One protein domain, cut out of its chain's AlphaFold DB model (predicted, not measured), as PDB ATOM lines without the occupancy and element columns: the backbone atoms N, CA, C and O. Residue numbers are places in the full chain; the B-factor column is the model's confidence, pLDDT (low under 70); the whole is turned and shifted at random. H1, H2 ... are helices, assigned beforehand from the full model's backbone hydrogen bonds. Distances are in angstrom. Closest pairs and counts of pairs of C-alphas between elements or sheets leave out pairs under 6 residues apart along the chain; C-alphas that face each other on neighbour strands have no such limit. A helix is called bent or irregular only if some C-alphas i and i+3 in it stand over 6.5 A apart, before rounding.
ATOM      1  N   LYS A   2      18.231  26.432  32.782       28.55
ATOM      2  CA  LYS A   2      17.798  25.400  33.742       28.55
ATOM      3  C   LYS A   2      16.469  25.804  34.408       28.55
ATOM      4  O   LYS A   2      16.370  26.898  34.943       28.55
ATOM      5  N   SER A   3      15.497  24.889  34.385       31.89
ATOM      6  CA  SER A   3      14.317  24.731  35.267       31.89
ATOM      7  C   SER A   3      13.243  25.836  35.384       31.89
ATOM      8  O   SER A   3      12.067  25.505  35.500       31.89
ATOM      9  N   ALA A   4      13.569  27.128  35.329       31.92
ATOM     10  CA  ALA A   4      12.654  28.172  35.826       31.92
ATOM     11  C   ALA A   4      11.437  28.507  34.930       31.92
ATOM     12  O   ALA A   4      10.469  29.082  35.410       31.92
ATOM     13  N   HIS A   5      11.444  28.132  33.645       42.12
ATOM     14  CA  HIS A   5      10.460  28.613  32.657       42.12
ATOM     15  C   HIS A   5       9.024  28.056  32.800       42.12
ATOM     16  O   HIS A   5       8.116  28.570  32.154       42.12
ATOM     17  N   PHE A   6       8.793  27.027  33.628       44.34
ATOM     18  CA  PHE A   6       7.505  26.303  33.662       44.34
ATOM     19  C   PHE A   6       6.883  26.129  35.057       44.34
ATOM     20  O   PHE A   6       5.721  25.743  35.159       44.34
ATOM     21  N   HIS A   7       7.621  26.441  36.127       43.22
ATOM     22  CA  HIS A   7       7.218  26.110  37.498       43.22
ATOM     23  C   HIS A   7       6.148  27.056  38.070       43.22
ATOM     24  O   HIS A   7       5.272  26.600  38.800       43.22
ATOM     25  N   ASN A   8       6.140  28.342  37.705       43.78
ATOM     26  CA  ASN A   8       5.309  29.327  38.413       43.78
ATOM     27  C   ASN A   8       3.796  29.166  38.188       43.78
ATOM     28  O   ASN A   8       3.025  29.370  39.122       43.78
ATOM     29  N   ALA A   9       3.357  28.709  37.009       42.25
ATOM     30  CA  ALA A   9       1.936  28.439  36.755       42.25
ATOM     31  C   ALA A   9       1.459  27.112  37.384       42.25
ATOM     32  O   ALA A   9       0.350  27.052  37.909       42.25
ATOM     33  N   SER A  10       2.301  26.066  37.382       41.22
ATOM     34  CA  SER A  10       1.984  24.777  38.028       41.22
ATOM     35  C   SER A  10       1.930  24.919  39.558       41.22
ATOM     36  O   SER A  10       0.992  24.433  40.183       41.22
ATOM     37  N   HIS A  11       2.844  25.687  40.170       41.94
ATOM     38  CA  HIS A  11       2.809  25.981  41.610       41.94
ATOM     39  C   HIS A  11       1.589  26.821  42.032       41.94
ATOM     40  O   HIS A  11       0.997  26.540  43.072       41.94
ATOM     41  N   ALA A  12       1.177  27.813  41.232       33.72
ATOM     42  CA  ALA A  12      -0.022  28.605  41.518       33.72
ATOM     43  C   ALA A  12      -1.317  27.773  41.421       33.72
ATOM     44  O   ALA A  12      -2.211  27.940  42.249       33.72
ATOM     45  N   CYS A  13      -1.406  26.838  40.465       39.50
ATOM     46  CA  CYS A  13      -2.520  25.885  40.378       39.50
ATOM     47  C   CYS A  13      -2.541  24.900  41.557       39.50
ATOM     48  O   CYS A  13      -3.599  24.709  42.150       39.50
ATOM     49  N   ARG A  14      -1.387  24.347  41.966       43.97
ATOM     50  CA  ARG A  14      -1.301  23.417  43.112       43.97
ATOM     51  C   ARG A  14      -1.740  24.051  44.433       43.97
ATOM     52  O   ARG A  14      -2.371  23.386  45.246       43.97
ATOM     53  N   ASN A  15      -1.458  25.339  44.634       33.03
ATOM     54  CA  ASN A  15      -1.886  26.058  45.838       33.03
ATOM     55  C   ASN A  15      -3.408  26.302  45.884       33.03
ATOM     56  O   ASN A  15      -3.971  26.343  46.973       33.03
ATOM     57  N   ASN A  16      -4.074  26.418  44.728       33.97
ATOM     58  CA  ASN A  16      -5.539  26.484  44.638       33.97
ATOM     59  C   ASN A  16      -6.201  25.094  44.706       33.97
ATOM     60  O   ASN A  16      -7.340  24.978  45.136       33.97
ATOM     61  N   GLU A  17      -5.514  24.026  44.299       36.09
ATOM     62  CA  GLU A  17      -6.006  22.650  44.471       36.09
ATOM     63  C   GLU A  17      -5.918  22.199  45.942       36.09
ATOM     64  O   GLU A  17      -6.799  21.483  46.416       36.09
ATOM     65  N   ALA A  18      -4.932  22.696  46.697       30.53
ATOM     66  CA  ALA A  18      -4.817  22.461  48.138       30.53
ATOM     67  C   ALA A  18      -5.983  23.047  48.960       30.53
ATOM     68  O   ALA A  18      -6.223  22.583  50.072       30.53
ATOM     69  N   SER A  19      -6.719  24.038  48.438       27.33
ATOM     70  CA  SER A  19      -7.910  24.595  49.097       27.33
ATOM     71  C   SER A  19      -9.226  23.923  48.682       27.33
ATOM     72  O   SER A  19     -10.219  24.088  49.384       27.33
ATOM     73  N   ASP A  31       2.828   6.269  48.069       70.88
ATOM     74  CA  ASP A  31       3.727   5.133  48.252       70.88
ATOM     75  C   ASP A  31       4.141   4.554  46.889       70.88
ATOM     76  O   ASP A  31       3.319   4.407  45.985       70.88
ATOM     77  N   ALA A  32       5.408   4.156  46.732       74.94
ATOM     78  CA  ALA A  32       5.913   3.566  45.484       74.94
ATOM     79  C   ALA A  32       5.093   2.341  45.018       74.94
ATOM     80  O   ALA A  32       4.977   2.080  43.819       74.94
ATOM     81  N   ALA A  33       4.466   1.632  45.964       80.88
ATOM     82  CA  ALA A  33       3.532   0.543  45.699       80.88
ATOM     83  C   ALA A  33       2.268   1.009  44.950       80.88
ATOM     84  O   ALA A  33       1.831   0.335  44.019       80.88
ATOM     85  N   PHE A  34       1.715   2.180  45.294       87.25
ATOM     86  CA  PHE A  34       0.573   2.762  44.586       87.25
ATOM     87  C   PHE A  34       0.928   3.066  43.129       87.25
ATOM     88  O   PHE A  34       0.180   2.692  42.229       87.25
ATOM     89  N   CYS A  35       2.092   3.675  42.878       86.00
ATOM     90  CA  CYS A  35       2.549   3.966  41.518       86.00
ATOM     91  C   CYS A  35       2.714   2.690  40.676       86.00
ATOM     92  O   CYS A  35       2.365   2.696  39.497       86.00
ATOM     93  N   GLY A  36       3.204   1.596  41.271       86.69
ATOM     94  CA  GLY A  36       3.318   0.298  40.598       86.69
ATOM     95  C   GLY A  36       1.961  -0.269  40.176       86.69
ATOM     96  O   GLY A  36       1.753  -0.554  38.997       86.69
ATOM     97  N   VAL A  37       1.013  -0.351  41.116       90.31
ATOM     98  CA  VAL A  37      -0.340  -0.876  40.857       90.31
ATOM     99  C   VAL A  37      -1.103   0.009  39.868       90.31
ATOM    100  O   VAL A  37      -1.724  -0.492  38.932       90.31
ATOM    101  N   ALA A  38      -1.030   1.333  40.035       89.62
ATOM    102  CA  ALA A  38      -1.669   2.281  39.130       89.62
ATOM    103  C   ALA A  38      -1.108   2.153  37.708       89.62
ATOM    104  O   ALA A  38      -1.871   2.102  36.749       89.62
ATOM    105  N   ARG A  39       0.216   2.029  37.550       91.12
ATOM    106  CA  ARG A  39       0.845   1.843  36.238       91.12
ATOM    107  C   ARG A  39       0.311   0.608  35.515       91.12
ATOM    108  O   ARG A  39      -0.019   0.710  34.335       91.12
ATOM    109  N   GLU A  40       0.238  -0.534  36.195       91.06
ATOM    110  CA  GLU A  40      -0.287  -1.770  35.603       91.06
ATOM    111  C   GLU A  40      -1.753  -1.611  35.199       91.06
ATOM    112  O   GLU A  40      -2.097  -1.875  34.048       91.06
ATOM    113  N   MET A  41      -2.582  -1.065  36.095       91.31
ATOM    114  CA  MET A  41      -4.000  -0.802  35.835       91.31
ATOM    115  C   MET A  41      -4.218   0.101  34.612       91.31
ATOM    116  O   MET A  41      -5.108  -0.163  33.804       91.31
ATOM    117  N   LEU A  42      -3.424   1.168  34.465       90.94
ATOM    118  CA  LEU A  42      -3.543   2.113  33.350       90.94
ATOM    119  C   LEU A  42      -3.065   1.507  32.022       90.94
ATOM    120  O   LEU A  42      -3.648   1.780  30.975       90.94
ATOM    121  N   LEU A  43      -2.031   0.660  32.050       91.50
ATOM    122  CA  LEU A  43      -1.546  -0.038  30.856       91.50
ATOM    123  C   LEU A  43      -2.516  -1.129  30.385       91.50
ATOM    124  O   LEU A  43      -2.653  -1.330  29.178       91.50
ATOM    125  N   SER A  44      -3.202  -1.805  31.311       90.00
ATOM    126  CA  SER A  44      -4.217  -2.822  31.016       90.00
ATOM    127  C   SER A  44      -5.648  -2.267  30.983       90.00
ATOM    128  O   SER A  44      -6.603  -3.038  31.090       90.00
ATOM    129  N   ALA A  45      -5.823  -0.946  30.884       86.12
ATOM    130  CA  ALA A  45      -7.132  -0.310  30.992       86.12
ATOM    131  C   ALA A  45      -8.084  -0.750  29.865       86.12
ATOM    132  O   ALA A  45      -7.797  -0.604  28.676       86.12
ATOM    133  N   ILE A  46      -9.261  -1.251  30.250       84.94
ATOM    134  CA  ILE A  46     -10.325  -1.655  29.326       84.94
ATOM    135  C   ILE A  46     -11.270  -0.465  29.111       84.94
ATOM    136  O   ILE A  46     -11.945  -0.023  30.041       84.94
ATOM    137  N   GLY A  47     -11.362   0.034  27.873       83.44
ATOM    138  CA  GLY A  47     -12.117   1.251  27.530       83.44
ATOM    139  C   GLY A  47     -13.564   1.302  28.053       83.44
ATOM    140  O   GLY A  47     -13.926   2.267  28.723       83.44
ATOM    141  N   PRO A  48     -14.408   0.276  27.825       84.50
ATOM    142  CA  PRO A  48     -15.774   0.253  28.359       84.50
ATOM    143  C   PRO A  48     -15.864   0.377  29.888       84.50
ATOM    144  O   PRO A  48     -16.746   1.072  30.388       84.50
ATOM    145  N   GLN A  49     -14.945  -0.251  30.628       85.56
ATOM    146  CA  GLN A  49     -14.921  -0.196  32.094       85.56
ATOM    147  C   GLN A  49     -14.436   1.170  32.591       85.56
ATOM    148  O   GLN A  49     -15.046   1.754  33.485       85.56
ATOM    149  N   ALA A  50     -13.394   1.717  31.956       83.50
ATOM    150  CA  ALA A  50     -12.885   3.052  32.257       83.50
ATOM    151  C   ALA A  50     -13.957   4.132  32.032       83.50
ATOM    152  O   ALA A  50     -14.120   5.027  32.857       83.50
ATOM    153  N   ARG A  51     -14.752   4.017  30.959       83.75
ATOM    154  CA  ARG A  51     -15.855   4.948  30.668       83.75
ATOM    155  C   ARG A  51     -17.042   4.800  31.618       83.75
ATOM    156  O   ARG A  51     -17.651   5.807  31.970       83.75
ATOM    157  N   ALA A  52     -17.353   3.582  32.066       84.06
ATOM    158  CA  ALA A  52     -18.407   3.355  33.059       84.06
ATOM    159  C   ALA A  52     -18.085   4.036  34.402       84.06
ATOM    160  O   ALA A  52     -18.971   4.596  35.044       84.06
ATOM    161  N   ALA A  53     -16.808   4.047  34.791       84.06
ATOM    162  CA  ALA A  53     -16.311   4.669  36.015       84.06
ATOM    163  C   ALA A  53     -15.379   5.866  35.719       84.06
ATOM    164  O   ALA A  53     -14.301   5.991  36.296       84.06
ATOM    165  N   CYS A  54     -15.804   6.773  34.831       81.88
ATOM    166  CA  CYS A  54     -14.948   7.840  34.298       81.88
ATOM    167  C   CYS A  54     -14.359   8.784  35.366       81.88
ATOM    168  O   CYS A  54     -13.179   9.125  35.300       81.88
ATOM    169  N   ARG A  55     -15.156   9.208  36.357       83.12
ATOM    170  CA  ARG A  55     -14.711  10.125  37.426       83.12
ATOM    171  C   ARG A  55     -13.633   9.522  38.339       83.12
ATOM    172  O   ARG A  55     -12.574  10.134  38.453       83.12
ATOM    173  N   PRO A  56     -13.848   8.353  38.978       87.06
ATOM    174  CA  PRO A  56     -12.814   7.753  39.820       87.06
ATOM    175  C   PRO A  56     -11.580   7.346  39.006       87.06
ATOM    176  O   PRO A  56     -10.463   7.507  39.488       87.06
ATOM    177  N   PHE A  57     -11.748   6.906  37.753       88.75
ATOM    178  CA  PHE A  57     -10.620   6.596  36.875       88.75
ATOM    179  C   PHE A  57      -9.754   7.834  36.577       88.75
ATOM    180  O   PHE A  57      -8.529   7.776  36.699       88.75
ATOM    181  N   ALA A  58     -10.376   8.975  36.260       86.50
ATOM    182  CA  ALA A  58      -9.665  10.238  36.064       86.50
ATOM    183  C   ALA A  58      -8.957  10.714  37.347       86.50
ATOM    184  O   ALA A  58      -7.821  11.177  37.280       86.50
ATOM    185  N   ALA A  59      -9.576  10.535  38.520       87.62
ATOM    186  CA  ALA A  59      -8.951  10.866  39.802       87.62
ATOM    187  C   ALA A  59      -7.688  10.029  40.070       87.62
ATOM    188  O   ALA A  59      -6.668  10.574  40.490       87.62
ATOM    189  N   VAL A  60      -7.710   8.724  39.767       90.50
ATOM    190  CA  VAL A  60      -6.519   7.859  39.865       90.50
ATOM    191  C   VAL A  60      -5.414   8.337  38.921       90.50
ATOM    192  O   VAL A  60      -4.261   8.418  39.340       90.50
ATOM    193  N   CYS A  61      -5.752   8.707  37.682       91.12
ATOM    194  CA  CYS A  61      -4.783   9.256  36.726       91.12
ATOM    195  C   CYS A  61      -4.138  10.550  37.242       91.12
ATOM    196  O   CYS A  61      -2.923  10.714  37.128       91.12
ATOM    197  N   HIS A  62      -4.931  11.433  37.848       90.38
ATOM    198  CA  HIS A  62      -4.453  12.693  38.408       90.38
ATOM    199  C   HIS A  62      -3.555  12.482  39.639       90.38
ATOM    200  O   HIS A  62      -2.486  13.079  39.751       90.38
ATOM    201  N   HIS A  63      -3.925  11.575  40.548       90.00
ATOM    202  CA  HIS A  63      -3.063  11.223  41.679       90.00
ATOM    203  C   HIS A  63      -1.770  10.534  41.230       90.00
ATOM    204  O   HIS A  63      -0.709  10.814  41.783       90.00
ATOM    205  N   TYR A  64      -1.833   9.677  40.207       91.00
ATOM    206  CA  TYR A  64      -0.657   9.034  39.620       91.00
ATOM    207  C   TYR A  64       0.283  10.048  38.951       91.00
ATOM    208  O   TYR A  64       1.491  10.009  39.186       91.00
ATOM    209  N   SER A  65      -0.242  11.000  38.173       90.69
ATOM    210  CA  SER A  65       0.581  12.042  37.545       90.69
ATOM    211  C   SER A  65       1.245  12.938  38.596       90.69
ATOM    212  O   SER A  65       2.458  13.158  38.538       90.69
ATOM    213  N   ALA A  66       0.498  13.368  39.619       89.31
ATOM    214  CA  ALA A  66       1.027  14.144  40.737       89.31
ATOM    215  C   ALA A  66       2.119  13.377  41.505       89.31
ATOM    216  O   ALA A  66       3.170  13.947  41.813       89.31
ATOM    217  N   ALA A  67       1.914  12.077  41.745       88.88
ATOM    218  CA  ALA A  67       2.891  11.186  42.369       88.88
ATOM    219  C   ALA A  67       4.200  11.111  41.575       88.88
ATOM    220  O   ALA A  67       5.285  11.311  42.124       88.88
ATOM    221  N   CYS A  68       4.107  10.869  40.266       88.25
ATOM    222  CA  CYS A  68       5.269  10.762  39.391       88.25
ATOM    223  C   CYS A  68       6.026  12.089  39.264       88.25
ATOM    224  O   CYS A  68       7.257  12.085  39.205       88.25
ATOM    225  N   ILE A  69       5.323  13.227  39.259       88.50
ATOM    226  CA  ILE A  69       5.967  14.545  39.246       88.50
ATOM    227  C   ILE A  69       6.680  14.812  40.578       88.50
ATOM    228  O   ILE A  69       7.820  15.274  40.565       88.50
ATOM    229  N   ALA A  70       6.061  14.476  41.715       87.88
ATOM    230  CA  ALA A  70       6.693  14.594  43.031       87.88
ATOM    231  C   ALA A  70       7.947  13.708  43.154       87.88
ATOM    232  O   ALA A  70       8.960  14.139  43.700       87.88
ATOM    233  N   ALA A  71       7.916  12.508  42.569       86.44
ATOM    234  CA  ALA A  71       9.047  11.583  42.519       86.44
ATOM    235  C   ALA A  71      10.103  11.929  41.446       86.44
ATOM    236  O   ALA A  71      11.077  11.197  41.292       86.44
ATOM    237  N   SER A  72       9.931  13.017  40.680       86.19
ATOM    238  CA  SER A  72      10.780  13.367  39.524       86.19
ATOM    239  C   SER A  72      10.877  12.275  38.437       86.19
ATOM    240  O   SER A  72      11.775  12.314  37.599       86.19
ATOM    241  N   ALA A  73       9.919  11.346  38.398       86.88
ATOM    242  CA  ALA A  73       9.819  10.234  37.448       86.88
ATOM    243  C   ALA A  73       8.697  10.464  36.412       86.88
ATOM    244  O   ALA A  73       7.999   9.544  35.989       86.88
ATOM    245  N   ALA A  74       8.492  11.720  35.994       87.56
ATOM    246  CA  ALA A  74       7.400  12.107  35.095       87.56
ATOM    247  C   ALA A  74       7.468  11.434  33.708       87.56
ATOM    248  O   ALA A  74       6.441  11.293  33.051       87.56
ATOM    249  N   GLN A  75       8.655  11.005  33.261       89.19
ATOM    250  CA  GLN A  75       8.830  10.325  31.974       89.19
ATOM    251  C   GLN A  75       8.132   8.955  31.940       89.19
ATOM    252  O   GLN A  75       7.499   8.617  30.940       89.19
ATOM    253  N   ASP A  76       8.182   8.203  33.042       88.25
ATOM    254  CA  ASP A  76       7.591   6.861  33.137       88.25
ATOM    255  C   ASP A  76       6.057   6.903  33.179       88.25
ATOM    256  O   ASP A  76       5.385   5.933  32.819       88.25
ATOM    257  N   ALA A  77       5.487   8.049  33.564       90.31
ATOM    258  CA  ALA A  77       4.046   8.274  33.604       90.31
ATOM    259  C   ALA A  77       3.416   8.484  32.218       90.31
ATOM    260  O   ALA A  77       2.221   8.246  32.053       90.31
ATOM    261  N   ILE A  78       4.200   8.888  31.210       92.31
ATOM    262  CA  ILE A  78       3.680   9.305  29.898       92.31
ATOM    263  C   ILE A  78       2.964   8.154  29.178       92.31
ATOM    264  O   ILE A  78       1.853   8.335  28.691       92.31
ATOM    265  N   ALA A  79       3.571   6.966  29.107       92.00
ATOM    266  CA  ALA A  79       2.987   5.838  28.373       92.00
ATOM    267  C   ALA A  79       1.706   5.267  29.030       92.00
ATOM    268  O   ALA A  79       0.731   5.048  28.307       92.00
ATOM    269  N   PRO A  80       1.647   5.064  30.363       93.25
ATOM    270  CA  PRO A  80       0.408   4.689  31.047       93.25
ATOM    271  C   PRO A  80      -0.706   5.729  30.883       93.25
ATOM    272  O   PRO A  80      -1.835   5.363  30.574       93.25
ATOM    273  N   LEU A  81      -0.391   7.024  31.020       92.19
ATOM    274  CA  LEU A  81      -1.378   8.097  30.856       92.19
ATOM    275  C   LEU A  81      -1.879   8.214  29.411       92.19
ATOM    276  O   LEU A  81      -3.062   8.461  29.201       92.19
ATOM    277  N   TRP A  82      -1.015   7.977  28.419       91.94
ATOM    278  CA  TRP A  82      -1.405   7.915  27.008       91.94
ATOM    279  C   TRP A  82      -2.475   6.841  26.780       91.94
ATOM    280  O   TRP A  82      -3.525   7.121  26.206       91.94
ATOM    281  N   ARG A  83      -2.246   5.616  27.276       90.56
ATOM    282  CA  ARG A  83      -3.225   4.520  27.165       90.56
ATOM    283  C   ARG A  83      -4.508   4.805  27.936       90.56
ATOM    284  O   ARG A  83      -5.592   4.496  27.450       90.56
ATOM    285  N   ALA A  84      -4.395   5.418  29.110       90.19
ATOM    286  CA  ALA A  84      -5.544   5.805  29.915       90.19
ATOM    287  C   ALA A  84      -6.432   6.841  29.204       90.19
ATOM    288  O   ALA A  84      -7.654   6.705  29.217       90.19
ATOM    289  N   ALA A  85      -5.827   7.838  28.551       88.69
ATOM    290  CA  ALA A  85      -6.546   8.848  27.780       88.69
ATOM    291  C   ALA A  85      -7.265   8.233  26.564       88.69
ATOM    292  O   ALA A  85      -8.449   8.497  26.361       88.69
ATOM    293  N   GLU A  86      -6.604   7.333  25.823       88.00
ATOM    294  CA  GLU A  86      -7.226   6.581  24.717       88.00
ATOM    295  C   GLU A  86      -8.394   5.702  25.194       88.00
ATOM    296  O   GLU A  86      -9.435   5.634  24.545       88.00
ATOM    297  N   ALA A  87      -8.259   5.044  26.350       86.94
ATOM    298  CA  ALA A  87      -9.322   4.216  26.915       86.94
ATOM    299  C   ALA A  87     -10.550   5.045  27.343       86.94
ATOM    300  O   ALA A  87     -11.693   4.584  27.218       86.94
ATOM    301  N   LEU A  88     -10.317   6.263  27.843       83.81
ATOM    302  CA  LEU A  88     -11.357   7.167  28.326       83.81
ATOM    303  C   LEU A  88     -12.088   7.894  27.188       83.81
ATOM    304  O   LEU A  88     -13.276   8.192  27.325       83.81
ATOM    305  N   ALA A  89     -11.411   8.147  26.065       80.75
ATOM    306  CA  ALA A  89     -11.999   8.790  24.897       80.75
ATOM    307  C   ALA A  89     -13.112   7.907  24.278       80.75
ATOM    308  O   ALA A  89     -12.867   6.753  23.917       80.75
ATOM    309  N   PRO A  90     -14.363   8.401  24.170       69.44
ATOM    310  CA  PRO A  90     -15.441   7.661  23.510       69.44
ATOM    311  C   PRO A  90     -15.353   7.721  21.978       69.44
ATOM    312  O   PRO A  90     -15.802   6.795  21.311       69.44
ATOM    313  N   GLU A  91     -14.795   8.808  21.442       69.69
ATOM    314  CA  GLU A  91     -14.640   9.101  20.016       69.69
ATOM    315  C   GLU A  91     -13.280   9.766  19.774       69.69
ATOM    316  O   GLU A  91     -12.741  10.441  20.663       69.69
ATOM    317  N   ASP A  92     -12.761   9.632  18.554       65.06
ATOM    318  CA  ASP A  92     -11.510  10.265  18.140       65.06
ATOM    319  C   ASP A  92     -11.613  11.797  18.228       65.06
ATOM    320  O   ASP A  92     -12.474  12.430  17.612       65.06
ATOM    321  N   GLY A  93     -10.708  12.413  18.994       66.38
ATOM    322  CA  GLY A  93     -10.661  13.868  19.186       66.38
ATOM    323  C   GLY A  93     -11.570  14.410  20.295       66.38
ATOM    324  O   GLY A  93     -11.740  15.630  20.396       66.38
ATOM    325  N   CYS A  94     -12.141  13.543  21.139       74.06
ATOM    326  CA  CYS A  94     -12.818  13.965  22.362       74.06
ATOM    327  C   CYS A  94     -11.794  14.341  23.444       74.06
ATOM    328  O   CYS A  94     -10.876  13.574  23.727       74.06
ATOM    329  N   LEU A  95     -11.964  15.515  24.060       80.88
ATOM    330  CA  LEU A  95     -11.087  15.966  25.138       80.88
ATOM    331  C   LEU A  95     -11.469  15.298  26.468       80.88
ATOM    332  O   LEU A  95     -12.622  15.347  26.911       80.88
ATOM    333  N   THR A  96     -10.470  14.732  27.127       83.75
ATOM    334  CA  THR A  96     -10.555  14.053  28.417       83.75
ATOM    335  C   THR A  96      -9.846  14.848  29.515       83.75
ATOM    336  O   THR A  96      -8.984  15.686  29.254       83.75
ATOM    337  N   ALA A  97     -10.191  14.591  30.781       80.50
ATOM    338  CA  ALA A  97      -9.501  15.219  31.912       80.50
ATOM    339  C   ALA A  97      -8.010  14.820  32.001       80.50
ATOM    340  O   ALA A  97      -7.182  15.621  32.431       80.50
ATOM    341  N   VAL A  98      -7.671  13.611  31.535       88.50
ATOM    342  CA  VAL A  98      -6.316  13.029  31.584       88.50
ATOM    343  C   VAL A  98      -5.366  13.701  30.585       88.50
ATOM    344  O   VAL A  98      -4.158  13.738  30.815       88.50
ATOM    345  N   ASP A  99      -5.894  14.306  29.517       88.69
ATOM    346  CA  ASP A  99      -5.096  15.018  28.511       88.69
ATOM    347  C   ASP A  99      -4.244  16.138  29.111       88.69
ATOM    348  O   ASP A  99      -3.088  16.334  28.728       88.69
ATOM    349  N   ALA A 100      -4.800  16.875  30.076       89.31
ATOM    350  CA  ALA A 100      -4.073  17.932  30.769       89.31
ATOM    351  C   ALA A 100      -2.902  17.365  31.591       89.31
ATOM    352  O   ALA A 100      -1.796  17.905  31.535       89.31
ATOM    353  N   ASP A 101      -3.126  16.259  32.304       91.25
ATOM    354  CA  ASP A 101      -2.121  15.609  33.151       91.25
ATOM    355  C   ASP A 101      -0.997  14.966  32.315       91.25
ATOM    356  O   ASP A 101       0.181  15.042  32.678       91.25
ATOM    357  N   LEU A 102      -1.335  14.386  31.155       92.81
ATOM    358  CA  LEU A 102      -0.364  13.852  30.197       92.81
ATOM    359  C   LEU A 102       0.576  14.952  29.685       92.81
ATOM    360  O   LEU A 102       1.800  14.772  29.662       92.81
ATOM    361  N   LEU A 103       0.021  16.099  29.280       92.12
ATOM    362  CA  LEU A 103       0.814  17.230  28.797       92.12
ATOM    363  C   LEU A 103       1.666  17.845  29.913       92.12
ATOM    364  O   LEU A 103       2.819  18.203  29.658       92.12
ATOM    365  N   GLU A 104       1.158  17.914  31.146       92.56
ATOM    366  CA  GLU A 104       1.944  18.350  32.304       92.56
ATOM    367  C   GLU A 104       3.162  17.438  32.526       92.56
ATOM    368  O   GLU A 104       4.292  17.930  32.617       92.56
ATOM    369  N   CYS A 105       2.972  16.114  32.507       92.00
ATOM    370  CA  CYS A 105       4.073  15.151  32.617       92.00
ATOM    371  C   CYS A 105       5.102  15.326  31.490       92.00
ATOM    372  O   CYS A 105       6.309  15.324  31.747       92.00
ATOM    373  N   CYS A 106       4.652  15.558  30.250       92.94
ATOM    374  CA  CYS A 106       5.539  15.824  29.114       92.94
ATOM    375  C   CYS A 106       6.377  17.097  29.307       92.94
ATOM    376  O   CYS A 106       7.553  17.119  28.933       92.94
ATOM    377  N   ILE A 107       5.801  18.153  29.893       92.06
ATOM    378  CA  ILE A 107       6.508  19.410  30.179       92.06
ATOM    379  C   ILE A 107       7.562  19.197  31.271       92.06
ATOM    380  O   ILE A 107       8.703  19.630  31.098       92.06
ATOM    381  N   HIS A 108       7.224  18.492  32.356       90.00
ATOM    382  CA  HIS A 108       8.167  18.193  33.441       90.00
ATOM    383  C   HIS A 108       9.310  17.271  32.991       90.00
ATOM    384  O   HIS A 108      10.471  17.531  33.315       90.00
ATOM    385  N   ALA A 109       9.010  16.255  32.177       90.06
ATOM    386  CA  ALA A 109      10.005  15.368  31.571       90.06
ATOM    387  C   ALA A 109      10.796  16.025  30.419       90.06
ATOM    388  O   ALA A 109      11.782  15.465  29.945       90.06
ATOM    389  N   LYS A 110      10.387  17.220  29.960       90.94
ATOM    390  CA  LYS A 110      10.934  17.929  28.783       90.94
ATOM    391  C   LYS A 110      10.826  17.129  27.477       90.94
ATOM    392  O   LYS A 110      11.585  17.347  26.532       90.94
ATOM    393  N   CYS A 111       9.849  16.231  27.387       90.62
ATOM    394  CA  CYS A 111       9.580  15.401  26.214       90.62
ATOM    395  C   CYS A 111       8.515  16.041  25.306       90.62
ATOM    396  O   CYS A 111       7.481  15.444  25.014       90.62
ATOM    397  N   TYR A 112       8.765  17.265  24.826       90.44
ATOM    398  CA  TYR A 112       7.782  18.034  24.039       90.44
ATOM    399  C   TYR A 112       7.385  17.367  22.714       90.44
ATOM    400  O   TYR A 112       6.265  17.538  22.247       90.44
ATOM    401  N   HIS A 113       8.279  16.577  22.118       88.81
ATOM    402  CA  HIS A 113       8.011  15.838  20.884       88.81
ATOM    403  C   HIS A 113       6.908  14.780  21.062       88.81
ATOM    404  O   HIS A 113       6.088  14.601  20.163       88.81
ATOM    405  N   ILE A 114       6.843  14.122  22.228       88.94
ATOM    406  CA  ILE A 114       5.786  13.151  22.543       88.94
ATOM    407  C   ILE A 114       4.452  13.879  22.708       88.94
ATOM    408  O   ILE A 114       3.456  13.474  22.111       88.94
ATOM    409  N   GLY A 115       4.450  15.002  23.433       87.50
ATOM    410  CA  GLY A 115       3.265  15.849  23.580       87.50
ATOM    411  C   GLY A 115       2.755  16.389  22.239       87.50
ATOM    412  O   GLY A 115       1.562  16.329  21.965       87.50
ATOM    413  N   ALA A 116       3.640  16.838  21.346       85.19
ATOM    414  CA  ALA A 116       3.240  17.278  20.008       85.19
ATOM    415  C   ALA A 116       2.664  16.132  19.161       85.19
ATOM    416  O   ALA A 116       1.720  16.349  18.405       85.19
ATOM    417  N   ARG A 117       3.177  14.902  19.320       87.06
ATOM    418  CA  ARG A 117       2.595  13.713  18.680       87.06
ATOM    419  C   ARG A 117       1.187  13.424  19.200       87.06
ATOM    420  O   ARG A 117       0.327  13.081  18.397       87.06
ATOM    421  N   TRP A 118       0.947  13.591  20.505       86.50
ATOM    422  CA  TRP A 118      -0.393  13.473  21.093       86.50
ATOM    423  C   TRP A 118      -1.363  14.482  20.477       86.50
ATOM    424  O   TRP A 118      -2.406  14.090  19.963       86.50
ATOM    425  N   LEU A 119      -0.976  15.762  20.441       83.25
ATOM    426  CA  LEU A 119      -1.790  16.842  19.869       83.25
ATOM    427  C   LEU A 119      -2.085  16.635  18.374       83.25
ATOM    428  O   LEU A 119      -3.165  16.980  17.901       83.25
ATOM    429  N   ALA A 120      -1.133  16.072  17.623       76.12
ATOM    430  CA  ALA A 120      -1.313  15.757  16.209       76.12
ATOM    431  C   ALA A 120      -2.241  14.550  15.981       76.12
ATOM    432  O   ALA A 120      -3.011  14.551  15.020       76.12
ATOM    433  N   ALA A 121      -2.165  13.536  16.849       71.81
ATOM    434  CA  ALA A 121      -3.016  12.346  16.796       71.81
ATOM    435  C   ALA A 121      -4.458  12.639  17.243       71.81
ATOM    436  O   ALA A 121      -5.397  12.117  16.650       71.81
ATOM    437  N   HIS A 122      -4.633  13.533  18.220       69.62
ATOM    438  CA  HIS A 122      -5.924  13.904  18.799       69.62
ATOM    439  C   HIS A 122      -6.204  15.402  18.587       69.62
ATOM    440  O   HIS A 122      -6.151  16.197  19.532       69.62
ATOM    441  N   PRO A 123      -6.484  15.836  17.343       63.09
ATOM    442  CA  PRO A 123      -6.722  17.241  17.053       63.09
ATOM    443  C   PRO A 123      -8.060  17.690  17.651       63.09
ATOM    444  O   PRO A 123      -9.125  17.482  17.071       63.09
ATOM    445  N   VAL A 124      -7.990  18.373  18.793       59.88
ATOM    446  CA  VAL A 124      -9.142  19.017  19.455       59.88
ATOM    447  C   VAL A 124      -9.743  20.119  18.563       59.88
ATOM    448  O   VAL A 124     -10.945  20.373  18.575       59.88
ATOM    449  N   TYR A 125      -8.924  20.733  17.709       51.88
ATOM    450  CA  TYR A 125      -9.354  21.628  16.637       51.88
ATOM    451  C   TYR A 125      -8.394  21.513  15.446       51.88
ATOM    452  O   TYR A 125      -7.233  21.129  15.592       51.88
ATOM    453  N   LYS A 126      -8.881  21.847  14.248       39.97
ATOM    454  CA  LYS A 126      -8.053  22.032  13.050       39.97
ATOM    455  C   LYS A 126      -8.310  23.430  12.511       39.97
ATOM    456  O   LYS A 126      -9.457  23.781  12.245       39.97
ATOM    457  N   CYS A 127      -7.250  24.213  12.351       37.06
ATOM    458  CA  CYS A 127      -7.317  25.500  11.672       37.06
ATOM    459  C   CYS A 127      -7.279  25.270  10.164       37.06
ATOM    460  O   CYS A 127      -6.331  24.683   9.646       37.06
ATOM    461  N   TYR A 128      -8.307  25.736   9.462       36.47
ATOM    462  CA  TYR A 128      -8.356  25.708   8.005       36.47
ATOM    463  C   TYR A 128      -8.040  27.104   7.485       36.47
ATOM    464  O   TYR A 128      -8.824  28.037   7.668       36.47
ATOM    465  N   HIS A 129      -6.890  27.257   6.831       35.28
ATOM    466  CA  HIS A 129      -6.605  28.462   6.065       35.28
ATOM    467  C   HIS A 129      -7.346  28.380   4.732       35.28
ATOM    468  O   HIS A 129      -6.879  27.785   3.771       35.28
ATOM    469  N   ILE A 130      -8.528  28.989   4.671       31.11
ATOM    470  CA  ILE A 130      -9.200  29.229   3.396       31.11
ATOM    471  C   ILE A 130      -8.495  30.435   2.771       31.11
ATOM    472  O   ILE A 130      -8.764  31.580   3.139       31.11
ATOM    473  N   GLY A 131      -7.532  30.185   1.879       26.52
ATOM    474  CA  GLY A 131      -6.872  31.246   1.118       26.52
ATOM    475  C   GLY A 131      -7.908  32.145   0.436       26.52
ATOM    476  O   GLY A 131      -8.905  31.663  -0.089       26.52
ATOM    477  N   LYS A 179     -12.134  36.668   8.356       27.48
ATOM    478  CA  LYS A 179     -11.522  36.395   9.660       27.48
ATOM    479  C   LYS A 179     -11.321  34.888   9.670       27.48
ATOM    480  O   LYS A 179     -12.256  34.157   9.361       27.48
ATOM    481  N   ALA A 180     -10.105  34.431   9.954       28.73
ATOM    482  CA  ALA A 180      -9.834  33.016  10.162       28.73
ATOM    483  C   ALA A 180     -10.831  32.496  11.210       28.73
ATOM    484  O   ALA A 180     -10.744  32.845  12.388       28.73
ATOM    485  N   ALA A 181     -11.845  31.756  10.767       29.73
ATOM    486  CA  ALA A 181     -12.820  31.170  11.663       29.73
ATOM    487  C   ALA A 181     -12.140  29.972  12.325       29.73
ATOM    488  O   ALA A 181     -12.139  28.866  11.785       29.73
ATOM    489  N   LEU A 182     -11.531  30.216  13.488       34.91
ATOM    490  CA  LEU A 182     -11.133  29.198  14.458       34.91
ATOM    491  C   LEU A 182     -12.396  28.451  14.908       34.91
ATOM    492  O   LEU A 182     -12.994  28.760  15.935       34.91
ATOM    493  N   THR A 183     -12.865  27.504  14.100       30.14
ATOM    494  CA  THR A 183     -14.005  26.650  14.444       30.14
ATOM    495  C   THR A 183     -13.483  25.470  15.252       30.14
ATOM    496  O   THR A 183     -13.175  24.392  14.740       30.14
ATOM    497  N   CYS A 184     -13.355  25.714  16.556       34.38
ATOM    498  CA  CYS A 184     -13.124  24.678  17.552       34.38
ATOM    499  C   CYS A 184     -14.347  23.767  17.550       34.38
ATOM    500  O   CYS A 184     -15.437  24.164  17.938       34.38
ATOM    501  N   THR A 185     -14.175  22.565  17.023       40.59
ATOM    502  CA  THR A 185     -15.236  21.563  16.856       40.59
ATOM    503  C   THR A 185     -14.979  20.374  17.779       40.59
ATOM    504  O   THR A 185     -15.337  19.249  17.452       40.59
ATOM    505  N   CYS A 186     -14.295  20.578  18.905       48.41
ATOM    506  CA  CYS A 186     -14.125  19.520  19.895       48.41
ATOM    507  C   CYS A 186     -15.498  19.102  20.427       48.41
ATOM    508  O   CYS A 186     -16.260  19.942  20.909       48.41
ATOM    509  N   SER A 187     -15.816  17.811  20.344       53.62
ATOM    510  CA  SER A 187     -16.984  17.236  21.005       53.62
ATOM    511  C   SER A 187     -16.708  17.196  22.509       53.62
ATOM    512  O   SER A 187     -16.174  16.232  23.052       53.62
ATOM    513  N   VAL A 188     -17.006  18.299  23.199       57.06
ATOM    514  CA  VAL A 188     -16.874  18.382  24.658       57.06
ATOM    515  C   VAL A 188     -18.076  17.673  25.273       57.06
ATOM    516  O   VAL A 188     -19.189  18.187  25.245       57.06
ATOM    517  N   LEU A 189     -17.856  16.475  25.817       63.06
ATOM    518  CA  LEU A 189     -18.894  15.665  26.463       63.06
ATOM    519  C   LEU A 189     -18.619  15.564  27.971       63.06
ATOM    520  O   LEU A 189     -18.188  14.513  28.449       63.06
ATOM    521  N   PRO A 190     -18.896  16.625  28.756       60.88
ATOM    522  CA  PRO A 190     -18.418  16.745  30.137       60.88
ATOM    523  C   PRO A 190     -18.937  15.626  31.050       60.88
ATOM    524  O   PRO A 190     -18.218  15.156  31.930       60.88
ATOM    525  N   LYS A 191     -20.162  15.137  30.804       63.94
ATOM    526  CA  LYS A 191     -20.754  14.015  31.551       63.94
ATOM    527  C   LYS A 191     -20.063  12.675  31.264       63.94
ATOM    528  O   LYS A 191     -20.001  11.839  32.157       63.94
ATOM    529  N   LYS A 192     -19.546  12.471  30.044       62.94
ATOM    530  CA  LYS A 192     -18.911  11.210  29.619       62.94
ATOM    531  C   LYS A 192     -17.403  11.181  29.875       62.94
ATOM    532  O   LYS A 192     -16.871  10.097  30.061       62.94
ATOM    533  N   THR A 193     -16.737  12.339  29.895       61.47
ATOM    534  CA  THR A 193     -15.274  12.442  30.057       61.47
ATOM    535  C   THR A 193     -14.822  13.049  31.388       61.47
ATOM    536  O   THR A 193     -13.634  13.318  31.563       61.47
ATOM    537  N   ALA A 194     -15.754  13.257  32.331       69.19
ATOM    538  CA  ALA A 194     -15.501  13.857  33.647       69.19
ATOM    539  C   ALA A 194     -14.733  15.192  33.570       69.19
ATOM    540  O   ALA A 194     -13.924  15.516  34.438       69.19
ATOM    541  N   LEU A 195     -14.975  15.970  32.512       78.06
ATOM    542  CA  LEU A 195     -14.240  17.198  32.247       78.06
ATOM    543  C   LEU A 195     -14.747  18.338  33.139       78.06
ATOM    544  O   LEU A 195     -15.948  18.595  33.217       78.06
ATOM    545  N   THR A 196     -13.816  19.066  33.750       80.25
ATOM    546  CA  THR A 196     -14.086  20.320  34.462       80.25
ATOM    547  C   THR A 196     -13.533  21.501  33.653       80.25
ATOM    548  O   THR A 196     -12.581  21.324  32.881       80.25
TER     549      THR A 196
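AT A GLANCE: This is residues 2 to 19, 31 to 131 and 179 to 196 of the 521 residues of an uncharacterized protein of Tribonema minus (UniProt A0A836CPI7). Three helices, H4, H5 and H6, run up and down side by side as a triangular bundle, a bundle being helices set side by side; H2 slants over H4 and H5, and H7 folds back along H6. H3 and the small H8 lie at the end of the bundle where H5 ends, H1 stays off to one side with no helix touching it, and two thin stretches, residues 122 to 131 and 179 to 189, lead away from the bundle to a cut. The printed part has 137 residues with eight named helices, H1 to H8 in chain order, and no named strand: all helix. It is compact, with a radius of gyration of the C-alphas of 15.8 A and spans of 54 by 42 by 31 A.

HOW THE PARTS SIT: Begin at H1, residues 7 to 19, which touches no helix. After the cut, H2, residues 32 to 43, touches H4, residues 54 to 70, at a steep tilt of 49 degrees, closest at the C-alphas of Cys 35 and Tyr 64, 6.3 A apart. With residues 39 to 43 alone, H2 touches H5, residues 74 to 88; the closest C-alphas, of Leu 43 and Pro 80, are 5.1 A apart. H3, residues 47 to 52, touches residues 86 to 88 alone of H5, about perpendicular at 74 degrees, with the C-alphas of Gly 47 and Ala 87 closest at 4.1 A. H4 and H5 form a hairpin at a shallow tilt of 9 degrees, closest at the C-alphas of Cys 68 and Ala 74, 5.0 A. H5 forms another with H6, residues 97 to 108, at 19 degrees, closest at Ala 74 and Cys 105, C-alphas 5.1 A apart. With residues 102 to 106 alone, H6 touches H7, residues 112 to 121, in a third hairpin; the C-alphas of Leu 103 and Gly 115 are closest at 5.9 A. H8, residues 190 to 193, only just touches residues 54 to 55 of H4, with 3 pairs of C-alphas within 8 A, closest at Cys 54 and Thr 193, 6.3 A. Every O i to N i+4 pair is within hydrogen-bond range in H2, H3, H4 and H7, against 8 of 9 in H1, 8 of 11 in H5 and 7 of 8 in H6; H8 is too short for one.

IN THESE COORDINATES: Find C-alpha 7 at (7.218, 26.110, 37.498), where H1 begins its 19.1 A. H2 spans 16.8 A and H3 8.6 A. H4, the longest, runs 24.3 A from (-14.948, 7.840, 34.298). H5 spans 20.5 A and is only just irregular, with C-alphas 76 and 79 6.7 A apart. H6 spans 18.0 A, H7 14.2 A, and H8 5.3 A to C-alpha 193 at (-15.274, 12.442, 30.057).

THE WHOLE: The C-alphas farthest apart, of Ala 33 and Gly 131, are 55.1 A apart. Look for two cuts: C-alphas 19 and 31 stand 22.7 A apart, C-alphas 131 and 179 11.0 A. Of the links printed whole, none is long. Mean pLDDT of the printed part is 72.4; residues 2 to 19, 90 to 93, 122 to 131 and 179 to 194 hold the 48 residues under 70.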